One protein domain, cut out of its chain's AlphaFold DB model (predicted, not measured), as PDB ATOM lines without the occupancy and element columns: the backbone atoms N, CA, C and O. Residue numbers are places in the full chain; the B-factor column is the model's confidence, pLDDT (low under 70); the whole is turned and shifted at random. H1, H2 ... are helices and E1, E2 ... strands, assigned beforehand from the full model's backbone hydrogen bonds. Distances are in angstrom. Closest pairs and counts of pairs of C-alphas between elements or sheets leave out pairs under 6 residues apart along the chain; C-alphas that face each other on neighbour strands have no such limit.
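AT A GLANCE: This is residues 441 to 537 of the 594 residues of an uncharacterized protein of Parastrongyloides trichosuri (UniProt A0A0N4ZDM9). A long antiparallel sheet of four strands, E4, E3, E6 and E5, forms a slab, with the helices H1 and H3 over one face and the other face bare, while H2 only grazes the sheet; a small hairpin, E1 and E2, sits at one end of the slab. H1 covers the E4 and E3 side, and H2 and H3 then run back beside it toward the E6 and E5 side. The printed part has 97 residues with six named strands and three named helices, in the order E1 E2 E3 E4 H1 H2 H3 E5 E6, and the class is mixed, helices and strands. The large sheet has the order E4 - E3 - E6 - E5. The whole is compact, with a radius of gyration of the C-alphas of 13.7 A, yet elongated in outline, spanning 42 by 26 by 20 A.

IN THESE COORDINATES: E1, residues 441 to 443, begins at C-alpha 441 at (28.561, -6.707, -97.994), and E2 is residues 449 to 452. E3, residues 457 to 466, is 29.4 A long, and E4, residues 471 to 479, is 25.4 A. H1, residues 481 to 493, is 18.1 A long and begins at C-alpha 481 at (28.453, 3.630, -91.909). H2 is residues 499 to 504 and H3 residues 508 to 513. E5, residues 517 to 523, is 20.8 A long; E6, residues 528 to 536, is 27.4 A and ends at C-alpha 536 at (25.780, -4.414, -87.349).

HOW THE PARTS SIT: In the large sheet E3 and E6 are inner strands, antiparallel at 178 degrees, with N 459 and O 534 within hydrogen-bond range at 2.8 A. E3 and E4 form a hairpin, with N 460 and O 477 at 2.8 A; E5 and E6 form another, with N 522 and O 529 at 2.9 A. H1 and H3 make two layers with this sheet, as helices on one and the same face. H1 is on the sheet at a height of 9.7 A, over E4 and E3, and runs along the strands, at 5 degrees to E3 on the local plane. H3, at a height of 8.0 A, runs along the strands over E6, only just not over E5, on which 2 of its 6 C-alphas fall. H2 only grazes the sheet, with residues 500 to 504. H1 touches H3 at a shallow tilt of 15 degrees, opposite ways; the closest C-alphas, of Ile 485 and Pro 509, are 5.6 A apart. H1 and H2 form a helical hairpin and touch with residues 491 to 493 of H1 alone, the C-alphas of Tyr 492 and Arg 502 being closest at 4.7 A. H2 and H3 are apart. The hairpin of E1 and E2 has N 442 and O 450 at 2.8 A, and the closest C-alphas of E1 and E3, those of Cys 442 and Cys 457, are 5.7 A apart. In H1, H2 and H3 every O i to N i+4 pair is within hydrogen-bond range.

THE WHOLE: The two C-alphas farthest apart, of Thr 453 and Glu 525, are 43.1 A from each other. The printed part has no cut, and the links between successive named elements are tight. Mean pLDDT of the printed part is 91.7; residues 467 to 469, between E3 and E4, are under 70.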
ATOM      1  N   SER A 441      29.510  -7.050 -96.960       95.06
ATOM      2  CA  SER A 441      28.561  -6.707 -97.994       95.06
ATOM      3  C   SER A 441      27.203  -6.335 -97.408       95.06
ATOM      4  O   SER A 441      26.598  -7.123 -96.683       95.06
ATOM      5  N   CYS A 442      26.743  -5.133 -97.738       93.25
ATOM      6  CA  CYS A 442      25.513  -4.531 -97.254       93.25
ATOM      7  C   CYS A 442      24.475  -4.439 -98.374       93.25
ATOM      8  O   CYS A 442      24.813  -4.316 -99.551       93.25
ATOM      9  N   GLU A 443      23.199  -4.497 -98.005       90.62
ATOM     10  CA  GLU A 443      22.097  -4.267 -98.935       90.62
ATOM     11  C   GLU A 443      21.832  -2.759 -99.024       90.62
ATOM     12  O   GLU A 443      21.402  -2.137 -98.065       90.62
ATOM     13  N   GLY A 444      22.151  -2.160-100.160       88.00
ATOM     14  CA  GLY A 444      21.944  -0.757-100.465       88.00
ATOM     15  C   GLY A 444      20.543  -0.434-100.974       88.00
ATOM     16  O   GLY A 444      19.640  -1.273-101.068       88.00
ATOM     17  N   LYS A 445      20.369   0.824-101.389       79.62
ATOM     18  CA  LYS A 445      19.131   1.305-102.011       79.62
ATOM     19  C   LYS A 445      18.794   0.480-103.260       79.62
ATOM     20  O   LYS A 445      19.635   0.293-104.134       79.62
ATOM     21  N   ASN A 446      17.536   0.045-103.374       82.00
ATOM     22  CA  ASN A 446      17.037  -0.836-104.444       82.00
ATOM     23  C   ASN A 446      17.655  -2.248-104.443       82.00
ATOM     24  O   ASN A 446      17.788  -2.856-105.506       82.00
ATOM     25  N   ASN A 447      18.011  -2.769-103.266       82.94
ATOM     26  CA  ASN A 447      18.609  -4.096-103.079       82.94
ATOM     27  C   ASN A 447      19.936  -4.270-103.840       82.94
ATOM     28  O   ASN A 447      20.291  -5.378-104.248       82.94
ATOM     29  N   THR A 448      20.657  -3.171-104.086       89.75
ATOM     30  CA  THR A 448      22.012  -3.233-104.635       89.75
ATOM     31  C   THR A 448      22.961  -3.751-103.568       89.75
ATOM     32  O   THR A 448      22.740  -3.557-102.381       89.75
ATOM     33  N   GLN A 449      24.016  -4.446-103.964       92.50
ATOM     34  CA  GLN A 449      24.999  -4.948-103.017       92.50
ATOM     35  C   GLN A 449      26.145  -3.934-102.918       92.50
ATOM     36  O   GLN A 449      26.812  -3.666-103.916       92.50
ATOM     37  N   ILE A 450      26.347  -3.352-101.737       94.62
ATOM     38  CA  ILE A 450      27.396  -2.364-101.455       94.62
ATOM     39  C   ILE A 450      28.484  -3.046-100.620       94.62
ATOM     40  O   ILE A 450      28.185  -3.892 -99.776       94.62
ATOM     41  N   ASN A 451      29.752  -2.742-100.884       96.75
ATOM     42  CA  ASN A 451      30.879  -3.262-100.109       96.75
ATOM     43  C   ASN A 451      31.378  -2.183 -99.146       96.75
ATOM     44  O   ASN A 451      31.784  -1.118 -99.599       96.75
ATOM     45  N   CYS A 452      31.369  -2.472 -97.846       97.44
ATOM     46  CA  CYS A 452      31.756  -1.531 -96.801       97.44
ATOM     47  C   CYS A 452      33.063  -1.974 -96.151       97.44
ATOM     48  O   CYS A 452      33.123  -2.996 -95.460       97.44
ATOM     49  N   THR A 453      34.111  -1.186 -96.371       97.69
ATOM     50  CA  THR A 453      35.477  -1.442 -95.894       97.69
ATOM     51  C   THR A 453      35.601  -1.310 -94.380       97.69
ATOM     52  O   THR A 453      36.452  -1.961 -93.788       97.69
ATOM     53  N   GLN A 454      34.688  -0.579 -93.728       97.06
ATOM     54  CA  GLN A 454      34.623  -0.448 -92.268       97.06
ATOM     55  C   GLN A 454      34.285  -1.773 -91.559       97.06
ATOM     56  O   GLN A 454      34.428  -1.880 -90.342       97.06
ATOM     57  N   GLY A 455      33.798  -2.776 -92.299       97.31
ATOM     58  CA  GLY A 455      33.502  -4.115 -91.787       97.31
ATOM     59  C   GLY A 455      32.157  -4.273 -91.072       97.31
ATOM     60  O   GLY A 455      31.927  -5.285 -90.414       97.31
ATOM     61  N   TYR A 456      31.249  -3.305 -91.206       97.56
ATOM     62  CA  TYR A 456      29.863  -3.399 -90.736       97.56
ATOM     63  C   TYR A 456      28.919  -2.577 -91.628       97.56
ATOM     64  O   TYR A 456      29.363  -1.730 -92.402       97.56
ATOM     65  N   CYS A 457      27.619  -2.849 -91.529       97.44
ATOM     66  CA  CYS A 457      26.542  -2.143 -92.225       97.44
ATOM     67  C   CYS A 457      25.792  -1.226 -91.261       97.44
ATOM     68  O   CYS A 457      25.776  -1.480 -90.054       97.44
ATOM     69  N   GLY A 458      25.102  -0.216 -91.788       97.25
ATOM     70  CA  GLY A 458      24.172   0.598 -91.014       97.25
ATOM     71  C   GLY A 458      22.780   0.652 -91.640       97.25
ATOM     72  O   GLY A 458      22.632   0.689 -92.859       97.25
ATOM     73  N   MET A 459      21.756   0.663 -90.791       97.69
ATOM     74  CA  MET A 459      20.361   0.901 -91.150       97.69
ATOM     75  C   MET A 459      19.826   2.062 -90.325       97.69
ATOM     76  O   MET A 459      19.878   2.016 -89.099       97.69
ATOM     77  N   TYR A 460      19.279   3.070 -90.989       98.00
ATOM     78  CA  TYR A 460      18.679   4.246 -90.376       98.00
ATOM     79  C   TYR A 460      17.279   4.447 -90.937       98.00
ATOM     80  O   TYR A 460      17.086   4.476 -92.152       98.00
ATOM     81  N   GLU A 461      16.289   4.598 -90.071       96.94
ATOM     82  CA  GLU A 461      14.957   5.019 -90.480       96.94
ATOM     83  C   GLU A 461      14.485   6.207 -89.665       96.94
ATOM     84  O   GLU A 461      14.842   6.375 -88.497       96.94
ATOM     85  N   ARG A 462      13.661   7.029 -90.307       96.44
ATOM     86  CA  ARG A 462      13.063   8.197 -89.686       96.44
ATOM     87  C   ARG A 462      11.655   8.436 -90.182       96.44
ATOM     88  O   ARG A 462      11.322   8.186 -91.344       96.44
ATOM     89  N   GLU A 463      10.855   8.997 -89.299       95.00
ATOM     90  CA  GLU A 463       9.550   9.551 -89.589       95.00
ATOM     91  C   GLU A 463       9.457  10.910 -88.906       95.00
ATOM     92  O   GLU A 463       9.596  10.992 -87.691       95.00
ATOM     93  N   VAL A 464       9.261  11.984 -89.670       91.75
ATOM     94  CA  VAL A 464       9.186  13.347 -89.128       91.75
ATOM     95  C   VAL A 464       7.907  14.006 -89.614       91.75
ATOM     96  O   VAL A 464       7.664  14.090 -90.821       91.75
ATOM     97  N   TYR A 465       7.091  14.473 -88.674       85.31
ATOM     98  CA  TYR A 465       5.895  15.252 -88.953       85.31
ATOM     99  C   TYR A 465       6.199  16.745 -88.816       85.31
ATOM    100  O   TYR A 465       6.536  17.222 -87.731       85.31
ATOM    101  N   SER A 466       6.079  17.483 -89.920       74.25
ATOM    102  CA  SER A 466       6.174  18.943 -89.937       74.25
ATOM    103  C   SER A 466       4.772  19.537 -89.912       74.25
ATOM    104  O   SER A 466       4.006  19.338 -90.855       74.25
ATOM    105  N   ILE A 467       4.433  20.285 -88.859       67.56
ATOM    106  CA  ILE A 467       3.154  21.009 -88.795       67.56
ATOM    107  C   ILE A 467       3.132  22.181 -89.770       67.56
ATOM    108  O   ILE A 467       2.096  22.435 -90.374       67.56
ATOM    109  N   ASP A 468       4.257  22.869 -89.964       64.19
ATOM    110  CA  ASP A 468       4.304  24.041 -90.844       64.19
ATOM    111  C   ASP A 468       3.954  23.679 -92.291       64.19
ATOM    112  O   ASP A 468       3.236  24.423 -92.958       64.19
ATOM    113  N   ASN A 469       4.373  22.492 -92.735       65.31
ATOM    114  CA  ASN A 469       4.081  21.981 -94.072       65.31
ATOM    115  C   ASN A 469       2.936  20.953 -94.095       65.31
ATOM    116  O   ASN A 469       2.562  20.483 -95.167       65.31
ATOM    117  N   CYS A 470       2.398  20.575 -92.930       73.44
ATOM    118  CA  CYS A 470       1.483  19.443 -92.739       73.44
ATOM    119  C   CYS A 470       1.943  18.169 -93.490       73.44
ATOM    120  O   CYS A 470       1.123  17.420 -94.028       73.44
ATOM    121  N   THR A 471       3.257  17.929 -93.565       76.25
ATOM    122  CA  THR A 471       3.845  16.788 -94.276       76.25
ATOM    123  C   THR A 471       4.451  15.787 -93.306       76.25
ATOM    124  O   THR A 471       5.168  16.131 -92.367       76.25
ATOM    125  N   LEU A 472       4.165  14.512 -93.570       83.31
ATOM    126  CA  LEU A 472       4.798  13.379 -92.914       83.31
ATOM    127  C   LEU A 472       5.871  12.825 -93.847       83.31
ATOM    128  O   LEU A 472       5.554  12.304 -94.918       83.31
ATOM    129  N   LYS A 473       7.136  12.936 -93.450       89.00
ATOM    130  CA  LYS A 473       8.263  12.418 -94.227       89.00
ATOM    131  C   LYS A 473       8.733  11.105 -93.615       89.00
ATOM    132  O   LYS A 473       9.110  11.091 -92.448       89.00
ATOM    133  N   LYS A 474       8.713  10.022 -94.397       94.00
ATOM    134  CA  LYS A 474       9.205   8.692 -94.002       94.00
ATOM    135  C   LYS A 474      10.352   8.291 -94.901       94.00
ATOM    136  O   LYS A 474      10.193   8.285 -96.119       94.00
ATOM    137  N   GLU A 475      11.481   7.939 -94.308       94.81
ATOM    138  CA  GLU A 475      12.663   7.528 -95.057       94.81
ATOM    139  C   GLU A 475      13.375   6.372 -94.365       94.81
ATOM    140  O   GLU A 475      13.332   6.229 -93.143       94.81
ATOM    141  N   ARG A 476      14.017   5.542 -95.185       95.38
ATOM    142  CA  ARG A 476      14.819   4.394 -94.780       95.38
ATOM    143  C   ARG A 476      16.098   4.394 -95.593       95.38
ATOM    144  O   ARG A 476      16.051   4.531 -96.815       95.38
ATOM    145  N   TYR A 477      17.205   4.211 -94.902       95.19
ATOM    146  CA  TYR A 477      18.546   4.181 -95.448       95.19
ATOM    147  C   TYR A 477      19.228   2.920 -94.955       95.19
ATOM    148  O   TYR A 477      19.182   2.605 -93.767       95.19
ATOM    149  N   GLN A 478      19.852   2.202 -95.873       95.06
ATOM    150  CA  GLN A 478      20.744   1.106 -95.553       95.06
ATOM    151  C   GLN A 478      21.982   1.289 -96.415       95.06
ATOM    152  O   GLN A 478      21.869   1.348 -97.639       95.06
ATOM    153  N   ASP A 479      23.121   1.488 -95.763       95.69
ATOM    154  CA  ASP A 479      24.349   1.897 -96.435       95.69
ATOM    155  C   ASP A 479      25.590   1.569 -95.595       95.69
ATOM    156  O   ASP A 479      25.492   1.027 -94.482       95.69
ATOM    157  N   CYS A 480      26.762   1.917 -96.123       97.25
ATOM    158  CA  CYS A 480      27.983   1.939 -95.344       97.25
ATOM    159  C   CYS A 480      27.898   2.989 -94.222       97.25
ATOM    160  O   CYS A 480      27.270   4.039 -94.385       97.25
ATOM    161  N   PRO A 481      28.541   2.742 -93.067       97.44
ATOM    162  CA  PRO A 481      28.453   3.630 -91.909       97.44
ATOM    163  C   PRO A 481      28.824   5.083 -92.217       97.44
ATOM    164  O   PRO A 481      28.165   5.989 -91.723       97.44
ATOM    165  N   ASN A 482      29.836   5.314 -93.059       97.38
ATOM    166  CA  ASN A 482      30.256   6.662 -93.441       97.38
ATOM    167  C   ASN A 482      29.153   7.446 -94.169       97.38
ATOM    168  O   ASN A 482      28.804   8.558 -93.771       97.38
ATOM    169  N   ASP A 483      28.548   6.831 -95.182       96.31
ATOM    170  CA  ASP A 483      27.474   7.440 -95.968       96.31
ATOM    171  C   ASP A 483      26.223   7.669 -95.117       96.31
ATOM    172  O   ASP A 483      25.578   8.717 -95.195       96.31
ATOM    173  N   LEU A 484      25.932   6.729 -94.213       96.88
ATOM    174  CA  LEU A 484      24.846   6.868 -93.254       96.88
ATOM    175  C   LEU A 484      25.060   8.059 -92.311       96.88
ATOM    176  O   LEU A 484      24.121   8.807 -92.042       96.88
ATOM    177  N   ILE A 485      26.289   8.262 -91.826       98.12
ATOM    178  CA  ILE A 485      26.649   9.407 -90.982       98.12
ATOM    179  C   ILE A 485      26.489  10.715 -91.759       98.12
ATOM    180  O   ILE A 485      25.909  11.656 -91.223       98.12
ATOM    181  N   ASN A 486      26.912  10.770 -93.024       96.69
ATOM    182  CA  ASN A 486      26.700  11.942 -93.880       96.69
ATOM    183  C   ASN A 486      25.208  12.246 -94.091       96.69
ATOM    184  O   ASN A 486      24.806  13.412 -94.058       96.69
ATOM    185  N   GLN A 487      24.373  11.216 -94.242       96.44
ATOM    186  CA  GLN A 487      22.923  11.381 -94.343       96.44
ATOM    187  C   GLN A 487      22.313  11.921 -93.040       96.44
ATOM    188  O   GLN A 487      21.503  12.849 -93.073       96.44
ATOM    189  N   ILE A 488      22.722  11.383 -91.887       97.69
ATOM    190  CA  ILE A 488      22.281  11.874 -90.573       97.69
ATOM    191  C   ILE A 488      22.759  13.312 -90.349       97.69
ATOM    192  O   ILE A 488      22.011  14.134 -89.824       97.69
ATOM    193  N   TYR A 489      23.974  13.649 -90.782       97.06
ATOM    194  CA  TYR A 489      24.492  15.008 -90.697       97.06
ATOM    195  C   TYR A 489      23.701  15.987 -91.567       97.06
ATOM    196  O   TYR A 489      23.376  17.077 -91.105       97.06
ATOM    197  N   SER A 490      23.320  15.587 -92.784       92.88
ATOM    198  CA  SER A 490      22.425  16.373 -93.643       92.88
ATOM    199  C   SER A 490      21.087  16.655 -92.954       92.88
ATOM    200  O   SER A 490      20.571  17.771 -92.996       92.88
ATOM    201  N   ASP A 491      20.546  15.668 -92.242       93.31
ATOM    202  CA  ASP A 491      19.329  15.846 -91.455       93.31
ATOM    203  C   ASP A 491      19.551  16.761 -90.246       93.31
ATOM    204  O   ASP A 491      18.720  17.616 -89.942       93.31
ATOM    205  N   TYR A 492      20.691  16.621 -89.575       93.88
ATOM    206  CA  TYR A 492      21.083  17.464 -88.454       93.88
ATOM    207  C   TYR A 492      21.300  18.923 -88.874       93.88
ATOM    208  O   TYR A 492      20.975  19.827 -88.103       93.88
ATOM    209  N   SER A 493      21.823  19.191 -90.069       86.75
ATOM    210  CA  SER A 493      22.076  20.547 -90.571       86.75
ATOM    211  C   SER A 493      20.851  21.183 -91.237       86.75
ATOM    212  O   SER A 493      20.766  22.410 -91.313       86.75
ATOM    213  N   ASN A 494      19.851  20.389 -91.636       83.81
ATOM    214  CA  ASN A 494      18.656  20.879 -92.316       83.81
ATOM    215  C   ASN A 494      17.773  21.759 -91.409       83.81
ATOM    216  O   ASN A 494      16.990  21.269 -90.594       83.81
ATOM    217  N   GLY A 495      17.840  23.076 -91.621       76.88
ATOM    218  CA  GLY A 495      17.060  24.083 -90.895       76.88
ATOM    219  C   GLY A 495      15.538  23.985 -91.037       76.88
ATOM    220  O   GLY A 495      14.833  24.599 -90.242       76.88
ATOM    221  N   MET A 496      15.022  23.222 -92.006       76.44
ATOM    222  CA  MET A 496      13.582  22.986 -92.169       76.44
ATOM    223  C   MET A 496      13.050  21.881 -91.253       76.44
ATOM    224  O   MET A 496      11.839  21.769 -91.058       76.44
ATOM    225  N   LEU A 497      13.931  21.028 -90.722       81.00
ATOM    226  CA  LEU A 497      13.539  20.006 -89.763       81.00
ATOM    227  C   LEU A 497      13.409  20.620 -88.375       81.00
ATOM    228  O   LEU A 497      14.156  21.522 -87.989       81.00
ATOM    229  N   ASN A 498      12.452  20.103 -87.607       82.44
ATOM    230  CA  ASN A 498      12.225  20.572 -86.253       82.44
ATOM    231  C   ASN A 498      13.500  20.440 -85.399       82.44
ATOM    232  O   ASN A 498      14.190  19.420 -85.448       82.44
ATOM    233  N   SER A 499      13.788  21.454 -84.582       86.06
ATOM    234  CA  SER A 499      14.993  21.490 -83.751       86.06
ATOM    235  C   SER A 499      15.091  20.316 -82.773       86.06
ATOM    236  O   SER A 499      16.180  19.773 -82.628       86.06
ATOM    237  N   HIS A 500      13.988  19.857 -82.161       87.88
ATOM    238  CA  HIS A 500      14.001  18.680 -81.274       87.88
ATOM    239  C   HIS A 500      14.440  17.424 -82.011       87.88
ATOM    240  O   HIS A 500      15.283  16.691 -81.506       87.88
ATOM    241  N   TYR A 501      13.911  17.202 -83.215       92.94
ATOM    242  CA  TYR A 501      14.344  16.084 -84.048       92.94
ATOM    243  C   TYR A 501      15.836  16.194 -84.387       92.94
ATOM    244  O   TYR A 501      16.582  15.238 -84.215       92.94
ATOM    245  N   ARG A 502      16.295  17.374 -84.818       93.75
ATOM    246  CA  ARG A 502      17.714  17.599 -85.136       93.75
ATOM    247  C   ARG A 502      18.611  17.302 -83.934       93.75
ATOM    248  O   ARG A 502      19.634  16.648 -84.083       93.75
ATOM    249  N   PHE A 503      18.232  17.745 -82.738       92.19
ATOM    250  CA  PHE A 503      19.015  17.474 -81.535       92.19
ATOM    251  C   PHE A 503      18.991  16.000 -81.125       92.19
ATOM    252  O   PHE A 503      20.035  15.498 -80.714       92.19
ATOM    253  N   SER A 504      17.867  15.293 -81.274       95.75
ATOM    254  CA  SER A 504      17.787  13.875 -80.893       95.75
ATOM    255  C   SER A 504      18.609  12.962 -81.801       95.75
ATOM    256  O   SER A 504      19.141  11.955 -81.341       95.75
ATOM    257  N   ILE A 505      18.816  13.338 -83.068       97.38
ATOM    258  CA  ILE A 505      19.649  12.554 -83.993       97.38
ATOM    259  C   ILE A 505      21.158  12.822 -83.867       97.38
ATOM    260  O   ILE A 505      21.952  12.161 -84.536       97.38
ATOM    261  N   LYS A 506      21.579  13.763 -83.010       95.44
ATOM    262  CA  LYS A 506      22.985  14.182 -82.881       95.44
ATOM    263  C   LYS A 506      23.922  13.037 -82.477       95.44
ATOM    264  O   LYS A 506      25.031  12.952 -82.993       95.44
ATOM    265  N   ASP A 507      23.465  12.155 -81.592       95.69
ATOM    266  CA  ASP A 507      24.290  11.077 -81.031       95.69
ATOM    267  C   ASP A 507      24.179   9.756 -81.817       95.69
ATOM    268  O   ASP A 507      24.887   8.788 -81.519       95.69
ATOM    269  N   ILE A 508      23.326   9.702 -82.851       98.19
ATOM    270  CA  ILE A 508      23.119   8.500 -83.674       98.19
ATOM    271  C   ILE A 508      24.428   7.997 -84.301       98.19
ATOM    272  O   ILE A 508      24.699   6.798 -84.189       98.19
ATOM    273  N   PRO A 509      25.291   8.843 -84.897       98.38
ATOM    274  CA  PRO A 509      26.579   8.393 -85.426       98.38
ATOM    275  C   PRO A 509      27.462   7.728 -84.369       98.38
ATOM    276  O   PRO A 509      28.051   6.682 -84.625       98.38
ATOM    277  N   THR A 510      27.482   8.261 -83.145       98.12
ATOM    278  CA  THR A 510      28.229   7.667 -82.024       98.12
ATOM    279  C   THR A 510      27.665   6.300 -81.609       98.12
ATOM    280  O   THR A 510      28.419   5.405 -81.221       98.12
ATOM    281  N   ILE A 511      26.346   6.104 -81.689       98.25
ATOM    282  CA  ILE A 511      25.709   4.793 -81.480       98.25
ATOM    283  C   ILE A 511      26.116   3.825 -82.601       98.25
ATOM    284  O   ILE A 511      26.467   2.677 -82.323       98.25
ATOM    285  N   CYS A 512      26.120   4.301 -83.847       98.12
ATOM    286  CA  CYS A 512      26.417   3.490 -85.020       98.12
ATOM    287  C   CYS A 512      27.863   2.976 -85.047       98.12
ATOM    288  O   CYS A 512      28.075   1.782 -85.250       98.12
ATOM    289  N   ILE A 513      28.857   3.824 -84.759       97.88
ATOM    290  CA  ILE A 513      30.271   3.395 -84.729       97.88
ATOM    291  C   ILE A 513      30.556   2.372 -83.620       97.88
ATOM    292  O   ILE A 513      31.519   1.617 -83.702       97.88
ATOM    293  N   LYS A 514      29.708   2.327 -82.582       97.88
ATOM    294  CA  LYS A 514      29.744   1.312 -81.518       97.88
ATOM    295  C   LYS A 514      29.018   0.019 -81.907       97.88
ATOM    296  O   LYS A 514      28.908  -0.866 -81.065       97.88
ATOM    297  N   GLN A 515      28.523  -0.073 -83.145       96.94
ATOM    298  CA  GLN A 515      27.779  -1.211 -83.690       96.94
ATOM    299  C   GLN A 515      26.565  -1.579 -82.828       96.94
ATOM    300  O   GLN A 515      26.296  -2.746 -82.544       96.94
ATOM    301  N   ASN A 516      25.857  -0.548 -82.365       97.94
ATOM    302  CA  ASN A 516      24.670  -0.689 -81.536       97.94
ATOM    303  C   ASN A 516      23.409  -0.280 -82.299       97.94
ATOM    304  O   ASN A 516      23.454   0.394 -83.333       97.94
ATOM    305  N   SER A 517      22.266  -0.652 -81.728       97.69
ATOM    306  CA  SER A 517      20.953  -0.176 -82.149       97.69
ATOM    307  C   SER A 517      20.343   0.759 -81.114       97.69
ATOM    308  O   SER A 517      20.499   0.535 -79.912       97.69
ATOM    309  N   SER A 518      19.583   1.748 -81.565       98.31
ATOM    310  CA  SER A 518      18.773   2.604 -80.700       98.31
ATOM    311  C   SER A 518      17.548   3.113 -81.451       98.31
ATOM    312  O   SER A 518      17.478   3.033 -82.676       98.31
ATOM    313  N   ASN A 519      16.573   3.627 -80.718       97.94
ATOM    314  CA  ASN A 519      15.455   4.365 -81.280       97.94
ATOM    315  C   ASN A 519      14.952   5.410 -80.303       97.94
ATOM    316  O   ASN A 519      15.147   5.291 -79.094       97.94
ATOM    317  N   GLU A 520      14.239   6.382 -80.847       97.00
ATOM    318  CA  GLU A 520      13.507   7.361 -80.070       97.00
ATOM    319  C   GLU A 520      12.193   7.679 -80.768       97.00
ATOM    320  O   GLU A 520      12.116   7.764 -81.994       97.00
ATOM    321  N   THR A 521      11.145   7.846 -79.969       96.00
ATOM    322  CA  THR A 521       9.847   8.341 -80.419       96.00
ATOM    323  C   THR A 521       9.489   9.544 -79.573       96.00
ATOM    324  O   THR A 521       9.495   9.465 -78.345       96.00
ATOM    325  N   PHE A 522       9.120  10.633 -80.227       92.81
ATOM    326  CA  PHE A 522       8.663  11.845 -79.577       92.81
ATOM    327  C   PHE A 522       7.343  12.279 -80.197       92.81
ATOM    328  O   PHE A 522       7.220  12.363 -81.417       92.81
ATOM    329  N   VAL A 523       6.349  12.563 -79.359       88.94
ATOM    330  CA  VAL A 523       5.022  13.009 -79.788       88.94
ATOM    331  C   VAL A 523       4.573  14.127 -78.856       88.94
ATOM    332  O   VAL A 523       4.432  13.916 -77.651       88.94
ATOM    333  N   ASN A 524       4.335  15.313 -79.407       82.12
ATOM    334  CA  ASN A 524       3.645  16.401 -78.724       82.12
ATOM    335  C   ASN A 524       2.695  17.138 -79.685       82.12
ATOM    336  O   ASN A 524       2.617  16.819 -80.869       82.12
ATOM    337  N   GLU A 525       1.968  18.134 -79.171       75.19
ATOM    338  CA  GLU A 525       0.975  18.896 -79.948       75.19
ATOM    339  C   GLU A 525       1.562  19.637 -81.162       75.19
ATOM    340  O   GLU A 525       0.819  20.001 -82.072       75.19
ATOM    341  N   TYR A 526       2.879  19.864 -81.182       73.94
ATOM    342  CA  TYR A 526       3.556  20.704 -82.168       73.94
ATOM    343  C   TYR A 526       4.495  19.941 -83.106       73.94
ATOM    344  O   TYR A 526       4.785  20.410 -84.200       73.94
ATOM    345  N   ASN A 527       5.004  18.790 -82.680       78.25
ATOM    346  CA  ASN A 527       6.048  18.031 -83.345       78.25
ATOM    347  C   ASN A 527       5.886  16.561 -82.992       78.25
ATOM    348  O   ASN A 527       5.650  16.191 -81.842       78.25
ATOM    349  N   SER A 528       6.042  15.703 -83.987       90.12
ATOM    350  CA  SER A 528       6.109  14.268 -83.759       90.12
ATOM    351  C   SER A 528       7.179  13.683 -84.655       90.12
ATOM    352  O   SER A 528       7.239  14.003 -85.843       90.12
ATOM    353  N   TYR A 529       8.044  12.860 -84.084       95.00
ATOM    354  CA  TYR A 529       9.064  12.168 -84.843       95.00
ATOM    355  C   TYR A 529       9.374  10.801 -84.253       95.00
ATOM    356  O   TYR A 529       9.143  10.520 -83.078       95.00
ATOM    357  N   PHE A 530       9.944   9.965 -85.099       96.88
ATOM    358  CA  PHE A 530      10.561   8.712 -84.737       96.88
ATOM    359  C   PHE A 530      11.857   8.566 -85.517       96.88
ATOM    360  O   PHE A 530      11.931   8.944 -86.688       96.88
ATOM    361  N   TRP A 531      12.865   7.990 -84.880       97.94
ATOM    362  CA  TRP A 531      14.031   7.480 -85.576       97.94
ATOM    363  C   TRP A 531      14.465   6.152 -84.971       97.94
ATOM    364  O   TRP A 531      14.283   5.900 -83.780       97.94
ATOM    365  N   TRP A 532      15.068   5.307 -85.799       98.44
ATOM    366  CA  TRP A 532      15.717   4.070 -85.386       98.44
ATOM    367  C   TRP A 532      17.020   3.903 -86.161       98.44
ATOM    368  O   TRP A 532      17.096   4.195 -87.353       98.44
ATOM    369  N   ILE A 533      18.055   3.455 -85.461       98.50
ATOM    370  CA  ILE A 533      19.376   3.156 -86.004       98.50
ATOM    371  C   ILE A 533      19.754   1.740 -85.593       98.50
ATOM    372  O   ILE A 533      19.503   1.326 -84.459       98.50
ATOM    373  N   ASN A 534      20.398   1.011 -86.491       98.06
ATOM    374  CA  ASN A 534      21.049  -0.251 -86.185       98.06
ATOM    375  C   ASN A 534      22.291  -0.415 -87.052       98.06
ATOM    376  O   ASN A 534      22.182  -0.487 -88.275       98.06
ATOM    377  N   CYS A 535      23.456  -0.503 -86.421       98.06
ATOM    378  CA  CYS A 535      24.712  -0.763 -87.112       98.06
ATOM    379  C   CYS A 535      25.271  -2.109 -86.665       98.06
ATOM    380  O   CYS A 535      25.379  -2.369 -85.472       98.06
ATOM    381  N   PHE A 536      25.561  -2.994 -87.616       96.62
ATOM    382  CA  PHE A 536      25.780  -4.414 -87.349       96.62
ATOM    383  C   PHE A 536      26.725  -5.051 -88.366       96.62
ATOM    384  O   PHE A 536      26.775  -4.656 -89.530       96.62
ATOM    385  N   VAL A 537      27.430  -6.099 -87.948       96.50
ATOM    386  CA  VAL A 537      28.171  -6.974 -88.862       96.50
ATOM    387  C   VAL A 537      27.182  -7.988 -89.453       96.50
ATOM    388  O   VAL A 537      26.565  -8.739 -88.689       96.50
TER     389      VAL A 537